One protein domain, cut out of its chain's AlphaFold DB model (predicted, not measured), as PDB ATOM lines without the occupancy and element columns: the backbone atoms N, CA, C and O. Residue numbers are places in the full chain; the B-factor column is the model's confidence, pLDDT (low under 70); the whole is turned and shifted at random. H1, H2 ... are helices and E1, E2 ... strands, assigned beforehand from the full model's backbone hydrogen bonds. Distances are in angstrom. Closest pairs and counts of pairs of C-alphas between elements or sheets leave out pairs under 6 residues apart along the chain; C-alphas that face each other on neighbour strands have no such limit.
ATOM      1  N   GLY A 252     -37.855  15.815 -11.284       57.06
ATOM      2  CA  GLY A 252     -36.641  15.502 -10.514       57.06
ATOM      3  C   GLY A 252     -35.939  16.755  -9.970       57.06
ATOM      4  O   GLY A 252     -35.451  16.759  -8.841       57.06
ATOM      5  N   HIS A 253     -35.961  17.849 -10.739       58.19
ATOM      6  CA  HIS A 253     -35.493  19.159 -10.281       58.19
ATOM      7  C   HIS A 253     -36.366  19.720  -9.146       58.19
ATOM      8  O   HIS A 253     -35.832  20.251  -8.173       58.19
ATOM      9  N   THR A 254     -37.693  19.606  -9.244       59.97
ATOM     10  CA  THR A 254     -38.629  20.116  -8.227       59.97
ATOM     11  C   THR A 254     -38.486  19.382  -6.894       59.97
ATOM     12  O   THR A 254     -38.488  20.019  -5.844       59.97
ATOM     13  N   VAL A 255     -38.297  18.061  -6.937       63.19
ATOM     14  CA  VAL A 255     -38.158  17.192  -5.757       63.19
ATOM     15  C   VAL A 255     -36.916  17.545  -4.933       63.19
ATOM     16  O   VAL A 255     -36.981  17.589  -3.709       63.19
ATOM     17  N   LEU A 256     -35.796  17.865  -5.586       62.88
ATOM     18  CA  LEU A 256     -34.575  18.293  -4.890       62.88
ATOM     19  C   LEU A 256     -34.597  19.767  -4.477       62.88
ATOM     20  O   LEU A 256     -33.885  20.155  -3.557       62.88
ATOM     21  N   ARG A 257     -35.404  20.600  -5.144       58.41
ATOM     22  CA  ARG A 257     -35.563  22.019  -4.796       58.41
ATOM     23  C   ARG A 257     -36.526  22.234  -3.625       58.41
ATOM     24  O   ARG A 257     -36.387  23.221  -2.917       58.41
ATOM     25  N   ASN A 258     -37.469  21.315  -3.423       60.28
ATOM     26  CA  ASN A 258     -38.388  21.283  -2.288       60.28
ATOM     27  C   ASN A 258     -38.457  19.860  -1.707       60.28
ATOM     28  O   ASN A 258     -39.437  19.142  -1.930       60.28
ATOM     29  N   PRO A 259     -37.439  19.440  -0.936       59.44
ATOM     30  CA  PRO A 259     -37.387  18.095  -0.364       59.44
ATOM     31  C   PRO A 259     -38.470  17.855   0.708       59.44
ATOM     32  O   PRO A 259     -38.746  16.707   1.053       59.44
ATOM     33  N   SER A 260     -39.134  18.917   1.186       57.91
ATOM     34  CA  SER A 260     -40.306  18.871   2.072       57.91
ATOM     35  C   SER A 260     -41.566  18.305   1.410       57.91
ATOM     36  O   SER A 260     -42.471  17.863   2.112       57.91
ATOM     37  N   LEU A 261     -41.628  18.264   0.073       58.56
ATOM     38  CA  LEU A 261     -42.733  17.634  -0.660       58.56
ATOM     39  C   LEU A 261     -42.683  16.098  -0.593       58.56
ATOM     40  O   LEU A 261     -43.614  15.426  -1.029       58.56
ATOM     41  N   ILE A 262     -41.602  15.533  -0.049       62.72
ATOM     42  CA  ILE A 262     -41.369  14.094   0.006       62.72
ATOM     43  C   ILE A 262     -41.732  13.563   1.394       62.72
ATOM     44  O   ILE A 262     -40.886  13.487   2.291       62.72
ATOM     45  N   ASN A 263     -42.992  13.161   1.551       60.84
ATOM     46  CA  ASN A 263     -43.447  12.430   2.732       60.84
ATOM     47  C   ASN A 263     -42.973  10.960   2.687       60.84
ATOM     48  O   ASN A 263     -42.824  10.377   1.610       60.84
ATOM     49  N   ASP A 264     -42.807  10.336   3.853       56.59
ATOM     50  CA  ASP A 264     -42.404   8.934   4.038       56.59
ATOM     51  C   ASP A 264     -43.373   7.926   3.379       56.59
ATOM     52  O   ASP A 264     -43.025   6.770   3.146       56.59
ATOM     53  N   SER A 265     -44.582   8.361   3.007       56.34
ATOM     54  CA  SER A 265     -45.529   7.583   2.191       56.34
ATOM     55  C   SER A 265     -45.111   7.484   0.710       56.34
ATOM     56  O   SER A 265     -45.077   6.388   0.138       56.34
ATOM     57  N   MET A 266     -44.688   8.601   0.100       60.94
ATOM     58  CA  MET A 266     -44.041   8.569  -1.223       60.94
ATOM     59  C   MET A 266     -42.734   7.774  -1.145       60.94
ATOM     60  O   MET A 266     -42.434   7.016  -2.069       60.94
ATOM     61  N   THR A 267     -42.047   7.896   0.007       60.38
ATOM     62  CA  THR A 267     -41.020   6.996   0.548       60.38
ATOM     63  C   THR A 267     -41.036   5.582   0.010       60.38
ATOM     64  O   THR A 267     -40.205   5.100  -0.762       60.38
ATOM     65  N   ASN A 268     -42.068   4.921   0.506       61.78
ATOM     66  CA  ASN A 268     -42.267   3.500   0.410       61.78
ATOM     67  C   ASN A 268     -42.873   3.143  -0.945       61.78
ATOM     68  O   ASN A 268     -42.513   2.118  -1.514       61.78
ATOM     69  N   SER A 269     -43.710   4.017  -1.512       60.09
ATOM     70  CA  SER A 269     -44.312   3.804  -2.832       60.09
ATOM     71  C   SER A 269     -43.265   3.763  -3.944       60.09
ATOM     72  O   SER A 269     -43.243   2.816  -4.725       60.09
ATOM     73  N   ALA A 270     -42.339   4.724  -3.986       61.12
ATOM     74  CA  ALA A 270     -41.275   4.730  -4.988       61.12
ATOM     75  C   ALA A 270     -40.232   3.626  -4.744       61.12
ATOM     76  O   ALA A 270     -39.675   3.089  -5.700       61.12
ATOM     77  N   HIS A 271     -39.999   3.226  -3.487       61.16
ATOM     78  CA  HIS A 271     -39.143   2.077  -3.191       61.16
ATOM     79  C   HIS A 271     -39.763   0.752  -3.664       61.16
ATOM     80  O   HIS A 271     -39.060  -0.079  -4.241       61.16
ATOM     81  N   ASN A 272     -41.076   0.582  -3.487       61.84
ATOM     82  CA  ASN A 272     -41.826  -0.569  -3.992       61.84
ATOM     83  C   ASN A 272     -41.897  -0.573  -5.528       61.84
ATOM     84  O   ASN A 272     -41.744  -1.628  -6.137       61.84
ATOM     85  N   LEU A 273     -42.038   0.600  -6.156       60.56
ATOM     86  CA  LEU A 273     -42.008   0.752  -7.613       60.56
ATOM     87  C   LEU A 273     -40.626   0.410  -8.195       60.56
ATOM     88  O   LEU A 273     -40.534  -0.336  -9.165       60.56
ATOM     89  N   ALA A 274     -39.542   0.863  -7.551       59.00
ATOM     90  CA  ALA A 274     -38.172   0.492  -7.919       59.00
ATOM     91  C   ALA A 274     -37.934  -1.025  -7.815       59.00
ATOM     92  O   ALA A 274     -37.183  -1.591  -8.607       59.00
ATOM     93  N   ARG A 275     -38.576  -1.688  -6.843       58.03
ATOM     94  CA  ARG A 275     -38.501  -3.144  -6.647       58.03
ATOM     95  C   ARG A 275     -39.280  -3.939  -7.693       58.03
ATOM     96  O   ARG A 275     -38.893  -5.066  -7.974       58.03
ATOM     97  N   MET A 276     -40.341  -3.366  -8.260       53.25
ATOM     98  CA  MET A 276     -41.164  -4.019  -9.285       53.25
ATOM     99  C   MET A 276     -40.544  -4.008 -10.688       53.25
ATOM    100  O   MET A 276     -41.091  -4.651 -11.573       53.25
ATOM    101  N   GLY A 277     -39.394  -3.347 -10.879       49.81
ATOM    102  CA  GLY A 277     -38.370  -3.708 -11.867       49.81
ATOM    103  C   GLY A 277     -38.846  -4.161 -13.250       49.81
ATOM    104  O   GLY A 277     -38.312  -5.138 -13.771       49.81
ATOM    105  N   ASN A 278     -39.818  -3.479 -13.860       52.41
ATOM    106  CA  ASN A 278     -40.196  -3.771 -15.239       52.41
ATOM    107  C   ASN A 278     -39.159  -3.142 -16.180       52.41
ATOM    108  O   ASN A 278     -38.889  -1.938 -16.103       52.41
ATOM    109  N   LYS A 279     -38.565  -3.966 -17.056       56.97
ATOM    110  CA  LYS A 279     -37.465  -3.586 -17.967       56.97
ATOM    111  C   LYS A 279     -37.847  -2.493 -18.980       56.97
ATOM    112  O   LYS A 279     -36.951  -1.868 -19.539       56.97
ATOM    113  N   ASP A 280     -39.139  -2.199 -19.122       58.88
ATOM    114  CA  ASP A 280     -39.690  -1.231 -20.081       58.88
ATOM    115  C   ASP A 280     -40.015   0.141 -19.467       58.88
ATOM    116  O   ASP A 280     -40.815   0.912 -19.999       58.88
ATOM    117  N   THR A 281     -39.418   0.470 -18.319       60.53
ATOM    118  CA  THR A 281     -39.631   1.774 -17.679       60.53
ATOM    119  C   THR A 281     -39.037   2.905 -18.519       60.53
ATOM    120  O   THR A 281     -37.886   2.860 -18.962       60.53
ATOM    121  N   TRP A 282     -39.832   3.957 -18.730       63.75
ATOM    122  CA  TRP A 282     -39.451   5.098 -19.558       63.75
ATOM    123  C   TRP A 282     -38.170   5.770 -19.022       63.75
ATOM    124  O   TRP A 282     -37.969   5.839 -17.806       63.75
ATOM    125  N   PRO A 283     -37.315   6.360 -19.883       66.44
ATOM    126  CA  PRO A 283     -36.034   6.941 -19.463       66.44
ATOM    127  C   PRO A 283     -36.157   7.975 -18.334       66.44
ATOM    128  O   PRO A 283     -35.291   8.066 -17.466       66.44
ATOM    129  N   GLY A 284     -37.247   8.745 -18.326       72.06
ATOM    130  CA  GLY A 284     -37.529   9.732 -17.284       72.06
ATOM    131  C   GLY A 284     -37.916   9.121 -15.935       72.06
ATOM    132  O   GLY A 284     -37.568   9.666 -14.891       72.06
ATOM    133  N   GLU A 285     -38.579   7.967 -15.948       76.12
ATOM    134  CA  GLU A 285     -38.996   7.244 -14.747       76.12
ATOM    135  C   GLU A 285     -37.795   6.613 -14.041       76.12
ATOM    136  O   GLU A 285     -37.676   6.691 -12.819       76.12
ATOM    137  N   LYS A 286     -36.820   6.119 -14.813       75.81
ATOM    138  CA  LYS A 286     -35.544   5.636 -14.274       75.81
ATOM    139  C   LYS A 286     -34.770   6.734 -13.540       75.81
ATOM    140  O   LYS A 286     -34.276   6.501 -12.442       75.81
ATOM    141  N   VAL A 287     -34.696   7.943 -14.106       75.88
ATOM    142  CA  VAL A 287     -34.034   9.087 -13.450       75.88
ATOM    143  C   VAL A 287     -34.759   9.472 -12.162       75.88
ATOM    144  O   VAL A 287     -34.112   9.764 -11.158       75.88
ATOM    145  N   PHE A 288     -36.091   9.450 -12.173       80.12
ATOM    146  CA  PHE A 288     -36.890   9.710 -10.980       80.12
ATOM    147  C   PHE A 288     -36.622   8.672  -9.883       80.12
ATOM    148  O   PHE A 288     -36.292   9.050  -8.760       80.12
ATOM    149  N   LEU A 289     -36.682   7.380 -10.214       85.25
ATOM    150  CA  LEU A 289     -36.406   6.276  -9.289       85.25
ATOM    151  C   LEU A 289     -34.969   6.317  -8.749       85.25
ATOM    152  O   LEU A 289     -34.744   6.070  -7.562       85.25
ATOM    153  N   ASP A 290     -33.995   6.692  -9.578       82.00
ATOM    154  CA  ASP A 290     -32.607   6.882  -9.154       82.00
ATOM    155  C   ASP A 290     -32.469   8.053  -8.178       82.00
ATOM    156  O   ASP A 290     -31.822   7.915  -7.141       82.00
ATOM    157  N   VAL A 291     -33.076   9.209  -8.455       84.75
ATOM    158  CA  VAL A 291     -33.063  10.348  -7.520       84.75
ATOM    159  C   VAL A 291     -33.727   9.951  -6.200       84.75
ATOM    160  O   VAL A 291     -33.200  10.247  -5.128       84.75
ATOM    161  N   TYR A 292     -34.827   9.208  -6.276       85.56
ATOM    162  CA  TYR A 292     -35.593   8.765  -5.122       85.56
ATOM    163  C   TYR A 292     -34.848   7.775  -4.227       85.56
ATOM    164  O   TYR A 292     -34.732   7.964  -3.016       85.56
ATOM    165  N   SER A 293     -34.308   6.713  -4.821       88.62
ATOM    166  CA  SER A 293     -33.543   5.701  -4.092       88.62
ATOM    167  C   SER A 293     -32.307   6.312  -3.430       88.62
ATOM    168  O   SER A 293     -31.956   5.960  -2.302       88.62
ATOM    169  N   ASN A 294     -31.687   7.290  -4.090       87.31
ATOM    170  CA  ASN A 294     -30.563   8.035  -3.551       87.31
ATOM    171  C   ASN A 294     -30.982   8.965  -2.397       87.31
ATOM    172  O   ASN A 294     -30.275   9.040  -1.398       87.31
ATOM    173  N   LEU A 295     -32.155   9.597  -2.460       86.38
ATOM    174  CA  LEU A 295     -32.730  10.364  -1.346       86.38
ATOM    175  C   LEU A 295     -32.966   9.505  -0.093       86.38
ATOM    176  O   LEU A 295     -32.630   9.921   1.016       86.38
ATOM    177  N   VAL A 296     -33.499   8.292  -0.256       89.12
ATOM    178  CA  VAL A 296     -33.705   7.358   0.865       89.12
ATOM    179  C   VAL A 296     -32.367   6.956   1.492       89.12
ATOM    180  O   VAL A 296     -32.229   6.982   2.717       89.12
ATOM    181  N   LYS A 297     -31.353   6.658   0.668       89.69
ATOM    182  CA  LYS A 297     -29.985   6.384   1.141       89.69
ATOM    183  C   LYS A 297     -29.387   7.578   1.881       89.69
ATOM    184  O   LYS A 297     -28.801   7.393   2.940       89.69
ATOM    185  N   ALA A 298     -29.578   8.795   1.375       86.38
ATOM    186  CA  ALA A 298     -29.112  10.014   2.026       86.38
ATOM    187  C   ALA A 298     -29.725  10.188   3.425       86.38
ATOM    188  O   ALA A 298     -29.001  10.436   4.387       86.38
ATOM    189  N   ARG A 299     -31.037   9.956   3.575       87.25
ATOM    190  CA  ARG A 299     -31.711   9.981   4.887       87.25
ATOM    191  C   ARG A 299     -31.182   8.901   5.835       87.25
ATOM    192  O   ARG A 299     -31.043   9.150   7.029       87.25
ATOM    193  N   GLN A 300     -30.887   7.702   5.333       90.56
ATOM    194  CA  GLN A 300     -30.293   6.633   6.145       90.56
ATOM    195  C   GLN A 300     -28.872   6.982   6.602       90.56
ATOM    196  O   GLN A 300     -28.550   6.784   7.771       90.56
ATOM    197  N   LEU A 301     -28.052   7.554   5.719       88.88
ATOM    198  CA  LEU A 301     -26.709   8.035   6.045       88.88
ATOM    199  C   LEU A 301     -26.756   9.167   7.083       88.88
ATOM    200  O   LEU A 301     -25.996   9.139   8.049       88.88
ATOM    201  N   ALA A 302     -27.704  10.099   6.960       89.94
ATOM    202  CA  ALA A 302     -27.916  11.149   7.957       89.94
ATOM    203  C   ALA A 302     -28.221  10.575   9.349       89.94
ATOM    204  O   ALA A 302     -27.637  11.002  10.341       89.94
ATOM    205  N   LYS A 303     -29.086   9.549   9.425       89.81
ATOM    206  CA  LYS A 303     -29.397   8.841  10.682       89.81
ATOM    207  C   LYS A 303     -28.175   8.157  11.300       89.81
ATOM    208  O   LYS A 303     -28.150   7.946  12.506       89.81
ATOM    209  N   GLN A 304     -27.173   7.820  10.490       92.81
ATOM    210  CA  GLN A 304     -25.891   7.272  10.940       92.81
ATOM    211  C   GLN A 304     -24.876   8.365  11.323       92.81
ATOM    212  O   GLN A 304     -23.739   8.050  11.661       92.81
ATOM    213  N   GLY A 305     -25.267   9.644  11.277       90.88
ATOM    214  CA  GLY A 305     -24.396  10.781  11.572       90.88
ATOM    215  C   GLY A 305     -23.478  11.181  10.414       90.88
ATOM    216  O   GLY A 305     -22.556  11.967  10.619       90.88
ATOM    217  N   TYR A 306     -23.698  10.664   9.200       90.44
ATOM    218  CA  TYR A 306     -22.902  11.052   8.040       90.44
ATOM    219  C   TYR A 306     -23.301  12.452   7.554       90.44
ATOM    220  O   TYR A 306     -24.420  12.668   7.087       90.44
ATOM    221  N   ALA A 307     -22.347  13.379   7.626       88.88
ATOM    222  CA  ALA A 307     -22.423  14.722   7.065       88.88
ATOM    223  C   ALA A 307     -21.373  14.826   5.954       88.88
ATOM    224  O   ALA A 307     -20.186  15.019   6.213       88.88
ATOM    225  N   GLY A 308     -21.775  14.607   4.707       88.75
ATOM    226  CA  GLY A 308     -20.823  14.609   3.604       88.75
ATOM    227  C   GLY A 308     -21.488  14.635   2.237       88.75
ATOM    228  O   GLY A 308     -22.713  14.503   2.133       88.75
ATOM    229  N   PRO A 309     -20.688  14.809   1.175       91.44
ATOM    230  CA  PRO A 309     -21.205  14.857  -0.176       91.44
ATOM    231  C   PRO A 309     -21.744  13.493  -0.589       91.44
ATOM    232  O   PRO A 309     -21.166  12.440  -0.306       91.44
ATOM    233  N   PHE A 310     -22.868  13.534  -1.285       91.94
ATOM    234  CA  PHE A 310     -23.606  12.386  -1.762       91.94
ATOM    235  C   PHE A 310     -24.166  12.679  -3.158       91.94
ATOM    236  O   PHE A 310     -24.477  13.819  -3.501       91.94
ATOM    237  N   LYS A 311     -24.267  11.646  -3.996       90.56
ATOM    238  CA  LYS A 311     -24.716  11.775  -5.385       90.56
ATOM    239  C   LYS A 311     -26.162  11.306  -5.519       90.56
ATOM    240  O   LYS A 311     -26.446  10.134  -5.292       90.56
ATOM    241  N   ALA A 312     -27.044  12.192  -5.975       89.12
ATOM    242  CA  ALA A 312     -28.430  11.877  -6.306       89.12
ATOM    243  C   ALA A 312     -28.662  12.114  -7.803       89.12
ATOM    244  O   ALA A 312     -28.909  13.234  -8.240       89.12
ATOM    245  N   GLY A 313     -28.524  11.066  -8.621       88.94
ATOM    246  CA  GLY A 313     -28.609  11.190 -10.081       88.94
ATOM    247  C   GLY A 313     -27.525  12.116 -10.653       88.94
ATOM    248  O   GLY A 313     -26.331  11.814 -10.561       88.94
ATOM    249  N   ILE A 314     -27.939  13.242 -11.243       86.50
ATOM    250  CA  ILE A 314     -27.039  14.278 -11.786       86.50
ATOM    251  C   ILE A 314     -26.656  15.352 -10.761       86.50
ATOM    252  O   ILE A 314     -25.971  16.302 -11.121       86.50
ATOM    253  N   TYR A 315     -27.093  15.249  -9.509       88.50
ATOM    254  CA  TYR A 315     -26.817  16.256  -8.487       88.50
ATOM    255  C   TYR A 315     -25.784  15.748  -7.496       88.50
ATOM    256  O   TYR A 315     -25.787  14.576  -7.110       88.50
ATOM    257  N   LEU A 316     -24.907  16.657  -7.090       93.00
ATOM    258  CA  LEU A 316     -24.066  16.512  -5.920       93.00
ATOM    259  C   LEU A 316     -24.752  17.278  -4.789       93.00
ATOM    260  O   LEU A 316     -24.991  18.481  -4.902       93.00
ATOM    261  N   CYS A 317     -25.093  16.575  -3.721       94.25
ATOM    262  CA  CYS A 317     -25.779  17.134  -2.568       94.25
ATOM    263  C   CYS A 317     -24.922  16.964  -1.312       94.25
ATOM    264  O   CYS A 317     -24.213  15.967  -1.192       94.25
ATOM    265  N   LEU A 318     -25.002  17.897  -0.367       94.00
ATOM    266  CA  LEU A 318     -24.561  17.685   1.012       94.00
ATOM    267  C   LEU A 318     -25.749  17.209   1.838       94.00
ATOM    268  O   LEU A 318     -26.864  17.685   1.660       94.00
ATOM    269  N   ILE A 319     -25.516  16.250   2.722       92.12
ATOM    270  CA  ILE A 319     -26.534  15.797   3.666       92.12
ATOM    271  C   ILE A 319     -26.439  16.678   4.905       92.12
ATOM    272  O   ILE A 319     -25.406  16.677   5.577       92.12
ATOM    273  N   ASP A 320     -27.512  17.400   5.216       85.56
ATOM    274  CA  ASP A 320     -27.627  18.082   6.499       85.56
ATOM    275  C   ASP A 320     -27.768  17.028   7.606       85.56
ATOM    276  O   ASP A 320     -28.717  16.244   7.630       85.56
ATOM    277  N   SER A 321     -26.810  17.001   8.530       81.31
ATOM    278  CA  SER A 321     -26.780  16.047   9.640       81.31
ATOM    279  C   SER A 321     -27.938  16.216  10.622       81.31
ATOM    280  O   SER A 321     -28.275  15.268  11.330       81.31
ATOM    281  N   LYS A 322     -28.560  17.400  10.676       81.88
ATOM    282  CA  LYS A 322     -29.662  17.705  11.595       81.88
ATOM    283  C   LYS A 322     -31.015  17.342  11.006       81.88
ATOM    284  O   LYS A 322     -31.866  16.812  11.716       81.88
ATOM    285  N   THR A 323     -31.229  17.634   9.724       83.06
ATOM    286  CA  THR A 323     -32.531  17.427   9.066       83.06
ATOM    287  C   THR A 323     -32.587  16.157   8.220       83.06
ATOM    288  O   THR A 323     -33.673  15.663   7.917       83.06
ATOM    289  N   GLY A 324     -31.434  15.613   7.824       81.06
ATOM    290  CA  GLY A 324     -31.324  14.502   6.881       81.06
ATOM    291  C   GLY A 324     -31.801  14.833   5.468       81.06
ATOM    292  O   GLY A 324     -31.987  13.923   4.656       81.06
ATOM    293  N   LEU A 325     -32.020  16.116   5.168       86.81
ATOM    294  CA  LEU A 325     -32.410  16.581   3.846       86.81
ATOM    295  C   LEU A 325     -31.150  16.845   3.010       86.81
ATOM    296  O   LEU A 325     -30.195  17.442   3.511       86.81
ATOM    297  N   PRO A 326     -31.111  16.403   1.742       85.75
ATOM    298  CA  PRO A 326     -30.009  16.748   0.865       85.75
ATOM    299  C   PRO A 326     -30.138  18.195   0.390       85.75
ATOM    300  O   PRO A 326     -31.151  18.587  -0.190       85.75
ATOM    301  N   GLU A 327     -29.074  18.960   0.573       89.38
ATOM    302  CA  GLU A 327     -28.902  20.297   0.029       89.38
ATOM    303  C   GLU A 327     -28.082  20.215  -1.260       89.38
ATOM    304  O   GLU A 327     -26.987  19.655  -1.290       89.38
ATOM    305  N   ASN A 328     -28.616  20.730  -2.365       86.81
ATOM    306  CA  ASN A 328     -27.920  20.708  -3.648       86.81
ATOM    307  C   ASN A 328     -26.730  21.681  -3.637       86.81
ATOM    308  O   ASN A 328     -26.928  22.892  -3.589       86.81
ATOM    309  N   ILE A 329     -25.514  21.147  -3.772       88.25
ATOM    310  CA  ILE A 329     -24.277  21.936  -3.865       88.25
ATOM    311  C   ILE A 329     -23.728  22.023  -5.289       88.25
ATOM    312  O   ILE A 329     -22.813  22.799  -5.562       88.25
ATOM    313  N   GLY A 330     -24.269  21.241  -6.224       88.44
ATOM    314  CA  GLY A 330     -23.821  21.274  -7.604       88.44
ATOM    315  C   GLY A 330     -24.554  20.306  -8.520       88.44
ATOM    316  O   GLY A 330     -25.102  19.285  -8.112       88.44
ATOM    317  N   ILE A 331     -24.509  20.610  -9.813       86.62
ATOM    318  CA  ILE A 331     -24.978  19.710 -10.864       86.62
ATOM    319  C   ILE A 331     -23.746  19.060 -11.492       86.62
ATOM    320  O   ILE A 331     -22.884  19.746 -12.042       86.62
ATOM    321  N   LEU A 332     -23.680  17.734 -11.433       81.50
ATOM    322  CA  LEU A 332     -22.706  16.914 -12.139       81.50
ATOM    323  C   LEU A 332     -23.017  16.982 -13.638       81.50
ATOM    324  O   LEU A 332     -23.753  16.162 -14.188       81.50
ATOM    325  N   ARG A 333     -22.473  17.995 -14.317       77.31
ATOM    326  CA  ARG A 333     -22.430  18.004 -15.781       77.31
ATOM    327  C   ARG A 333     -21.431  16.944 -16.236       77.31
ATOM    328  O   ARG A 333     -20.378  16.795 -15.624       77.31
ATOM    329  N   PHE A 334     -21.757  16.218 -17.304       53.34
ATOM    330  CA  PHE A 334     -20.976  15.104 -17.864       53.34
ATOM    331  C   PHE A 334     -19.627  15.513 -18.500       53.34
ATOM    332  O   PHE A 334     -19.148  14.862 -19.425       53.34
ATOM    333  N   ASP A 335     -18.974  16.543 -17.970       48.34
ATOM    334  CA  ASP A 335     -17.560  16.802 -18.196       48.34
ATOM    335  C   ASP A 335     -16.790  16.079 -17.083       48.34
ATOM    336  O   ASP A 335     -16.621  16.591 -15.972       48.34
ATOM    337  N   ALA A 336     -16.371  14.843 -17.368       43.44
ATOM    338  CA  ALA A 336     -15.795  13.891 -16.408       43.44
ATOM    339  C   ALA A 336     -14.609  14.437 -15.578       43.44
ATOM    340  O   ALA A 336     -14.331  13.937 -14.498       43.44
ATOM    341  N   VAL A 337     -13.931  15.485 -16.055       46.34
ATOM    342  CA  VAL A 337     -12.737  16.068 -15.415       46.34
ATOM    343  C   VAL A 337     -13.077  17.157 -14.388       46.34
ATOM    344  O   VAL A 337     -12.328  17.377 -13.439       46.34
ATOM    345  N   ALA A 338     -14.201  17.862 -14.554       48.44
ATOM    346  CA  ALA A 338     -14.609  18.921 -13.626       48.44
ATOM    347  C   ALA A 338     -15.340  18.354 -12.399       48.44
ATOM    348  O   ALA A 338     -15.286  18.928 -11.314       48.44
ATOM    349  N   THR A 339     -16.000  17.210 -12.566       51.84
ATOM    350  CA  THR A 339     -16.869  16.599 -11.557       51.84
ATOM    351  C   THR A 339     -16.104  15.935 -10.413       51.84
ATOM    352  O   THR A 339     -16.549  16.017  -9.271       51.84
ATOM    353  N   GLU A 340     -14.934  15.353 -10.680       53.38
ATOM    354  CA  GLU A 340     -14.066  14.783  -9.641       53.38
ATOM    355  C   GLU A 340     -13.429  15.882  -8.777       53.38
ATOM    356  O   GLU A 340     -13.518  15.838  -7.555       53.38
ATOM    357  N   LYS A 341     -12.959  16.974  -9.398       58.56
ATOM    358  CA  LYS A 341     -12.420  18.134  -8.667       58.56
ATOM    359  C   LYS A 341     -13.451  18.833  -7.783       58.56
ATOM    360  O   LYS A 341     -13.119  19.237  -6.677       58.56
ATOM    361  N   VAL A 342     -14.693  18.990  -8.246       60.81
ATOM    362  CA  VAL A 342     -15.766  19.585  -7.425       60.81
ATOM    363  C   VAL A 342     -16.112  18.679  -6.242       60.81
ATOM    364  O   VAL A 342     -16.354  19.180  -5.146       60.81
ATOM    365  N   ARG A 343     -16.088  17.355  -6.435       62.22
ATOM    366  CA  ARG A 343     -16.265  16.387  -5.349       62.22
ATOM    367  C   ARG A 343     -15.136  16.492  -4.325       62.22
ATOM    368  O   ARG A 343     -15.434  16.563  -3.140       62.22
ATOM    369  N   ASP A 344     -13.883  16.544  -4.763       62.50
ATOM    370  CA  ASP A 344     -12.727  16.635  -3.865       62.50
ATOM    371  C   ASP A 344     -12.730  17.945  -3.068       62.50
ATOM    372  O   ASP A 344     -12.552  17.916  -1.854       62.50
ATOM    373  N   ILE A 345     -13.055  19.073  -3.711       67.00
ATOM    374  CA  ILE A 345     -13.211  20.375  -3.040       67.00
ATOM    375  C   ILE A 345     -14.347  20.333  -2.010       67.00
ATOM    376  O   ILE A 345     -14.192  20.844  -0.906       67.00
ATOM    377  N   ALA A 346     -15.484  19.710  -2.337       62.00
ATOM    378  CA  ALA A 346     -16.596  19.571  -1.398       62.00
ATOM    379  C   ALA A 346     -16.250  18.653  -0.211       62.00
ATOM    380  O   ALA A 346     -16.669  18.920   0.912       62.00
ATOM    381  N   ILE A 347     -15.470  17.590  -0.442       65.44
ATOM    382  CA  ILE A 347     -14.960  16.708   0.617       65.44
ATOM    383  C   ILE A 347     -13.966  17.460   1.511       65.44
ATOM    384  O   ILE A 347     -14.010  17.291   2.727       65.44
ATOM    385  N   GLU A 348     -13.074  18.273   0.942       63.38
ATOM    386  CA  GLU A 348     -12.139  19.097   1.715       63.38
ATOM    387  C   GLU A 348     -12.863  20.174   2.533       63.38
ATOM    388  O   GLU A 348     -12.573  20.313   3.718       63.38
ATOM    389  N   ALA A 349     -13.854  20.860   1.955       61.78
ATOM    390  CA  ALA A 349     -14.654  21.867   2.656       61.78
ATOM    391  C   ALA A 349     -15.468  21.268   3.820       61.78
ATOM    392  O   ALA A 349     -15.479  21.812   4.922       61.78
ATOM    393  N   ALA A 350     -16.088  20.102   3.613       58.44
ATOM    394  CA  ALA A 350     -16.834  19.408   4.665       58.44
ATOM    395  C   ALA A 350     -15.931  18.922   5.817       58.44
ATOM    396  O   ALA A 350     -16.385  18.816   6.952       58.44
ATOM    397  N   LYS A 351     -14.650  18.642   5.539       60.53
ATOM    398  CA  LYS A 351     -13.654  18.295   6.566       60.53
ATOM    399  C   LYS A 351     -13.126  19.513   7.325       60.53
ATOM    400  O   LYS A 351     -12.667  19.342   8.446       60.53
ATOM    401  N   SER A 352     -13.146  20.708   6.731       50.94
ATOM    402  CA  SER A 352     -12.683  21.932   7.401       50.94
ATOM    403  C   SER A 352     -13.733  22.569   8.315       50.94
ATOM    404  O   SER A 352     -13.363  23.237   9.275       50.94
ATOM    405  N   ASP A 353     -15.026  22.344   8.060       48.06
ATOM    406  CA  ASP A 353     -16.121  22.915   8.866       48.06
ATOM    407  C   ASP A 353     -16.404  22.154  10.175       48.06
ATOM    408  O   ASP A 353     -17.166  22.634  11.013       48.06
ATOM    409  N   SER A 354     -15.771  20.999  10.414       47.22
ATOM    410  CA  SER A 354     -15.915  20.271  11.685       47.22
ATOM    411  C   SER A 354     -15.191  20.919  12.877       47.22
ATOM    412  O   SER A 354     -15.355  20.438  13.994       47.22
TER     413      SER A 354
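What this domain is: This is residues 252 to 354 of the 493 residues of an uncharacterized protein of Colletotrichum orbiculare (strain 104-T / ATCC 96160 / CBS 514.97 / LARS 414 / MAFF 240422) (UniProt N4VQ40). A small, strongly twisted sheet of three strands, E1, E2 and E3, sits between two long helices, H3 and H4; H2 packs on H3 away from the sheet, and short H1 packs on E3. These are three layers, helices on both faces of a sheet: H1 and H3 on one, H4 on the other. The 103 printed residues hold, in order, H1 H2 H3 E1 E2 E3 H4, a mixed class; the sheet runs E1 E2 E3, all antiparallel. The whole is compact, with a radius of gyration of the C-alphas of 14.3 A and spans of 42 by 32 by 21 A.

How they stand to each other: H1, residues 252 to 257, only just touches H3, residues 283 to 303, with 3 pairs of C-alphas within 8 A, the closest Gly 252 and Phe 288, 5.8 A. H2, residues 264 to 275, touches H3 at a steep tilt of 55 degrees, opposite ways; the closest C-alphas, Ala 274 and Leu 289, are 6.2 A apart, and H3 takes part with residues 289 to 296 alone. E1, residues 309 to 312, E2, 315 to 319, and E3, 326 to 331, form a meander, each strand the antiparallel neighbour of the one before. In hairpin E1 and E2, N 310 and O 317 are 2.8 A apart, within hydrogen-bond range; in hairpin E2 and E3, N 318 and O 327 are too, at 2.8 A. H3 is on the sheet; its closest C-alpha pair with E1 is Val 291 and Ala 312, 5.0 A. H4, residues 336 to 354, lies over E2 and E3 at a height over the sheet of 9.3 A. Every O i to N i+4 pair is within range in H1, H2 and H3; in H4, 12 of 15.

Where its parts are: H1 begins at C-alpha 252 (-36.641, 15.502, -10.514), and H4 ends at C-alpha 354 (-15.915, 20.271, 11.685). H2 measures 16.6 A, H3 30.9 A, E3 13.1 A and H4 28.8 A from first to last C-alpha.

The domain as a whole: The farthest C-alphas, Asp 280 and Ser 354, are 45.1 A apart. The printed part has no cut, and no link is long. Residues 275 to 283 stand free. The pLDDT is under 70 in residues 252 to 283 and 334 to 354.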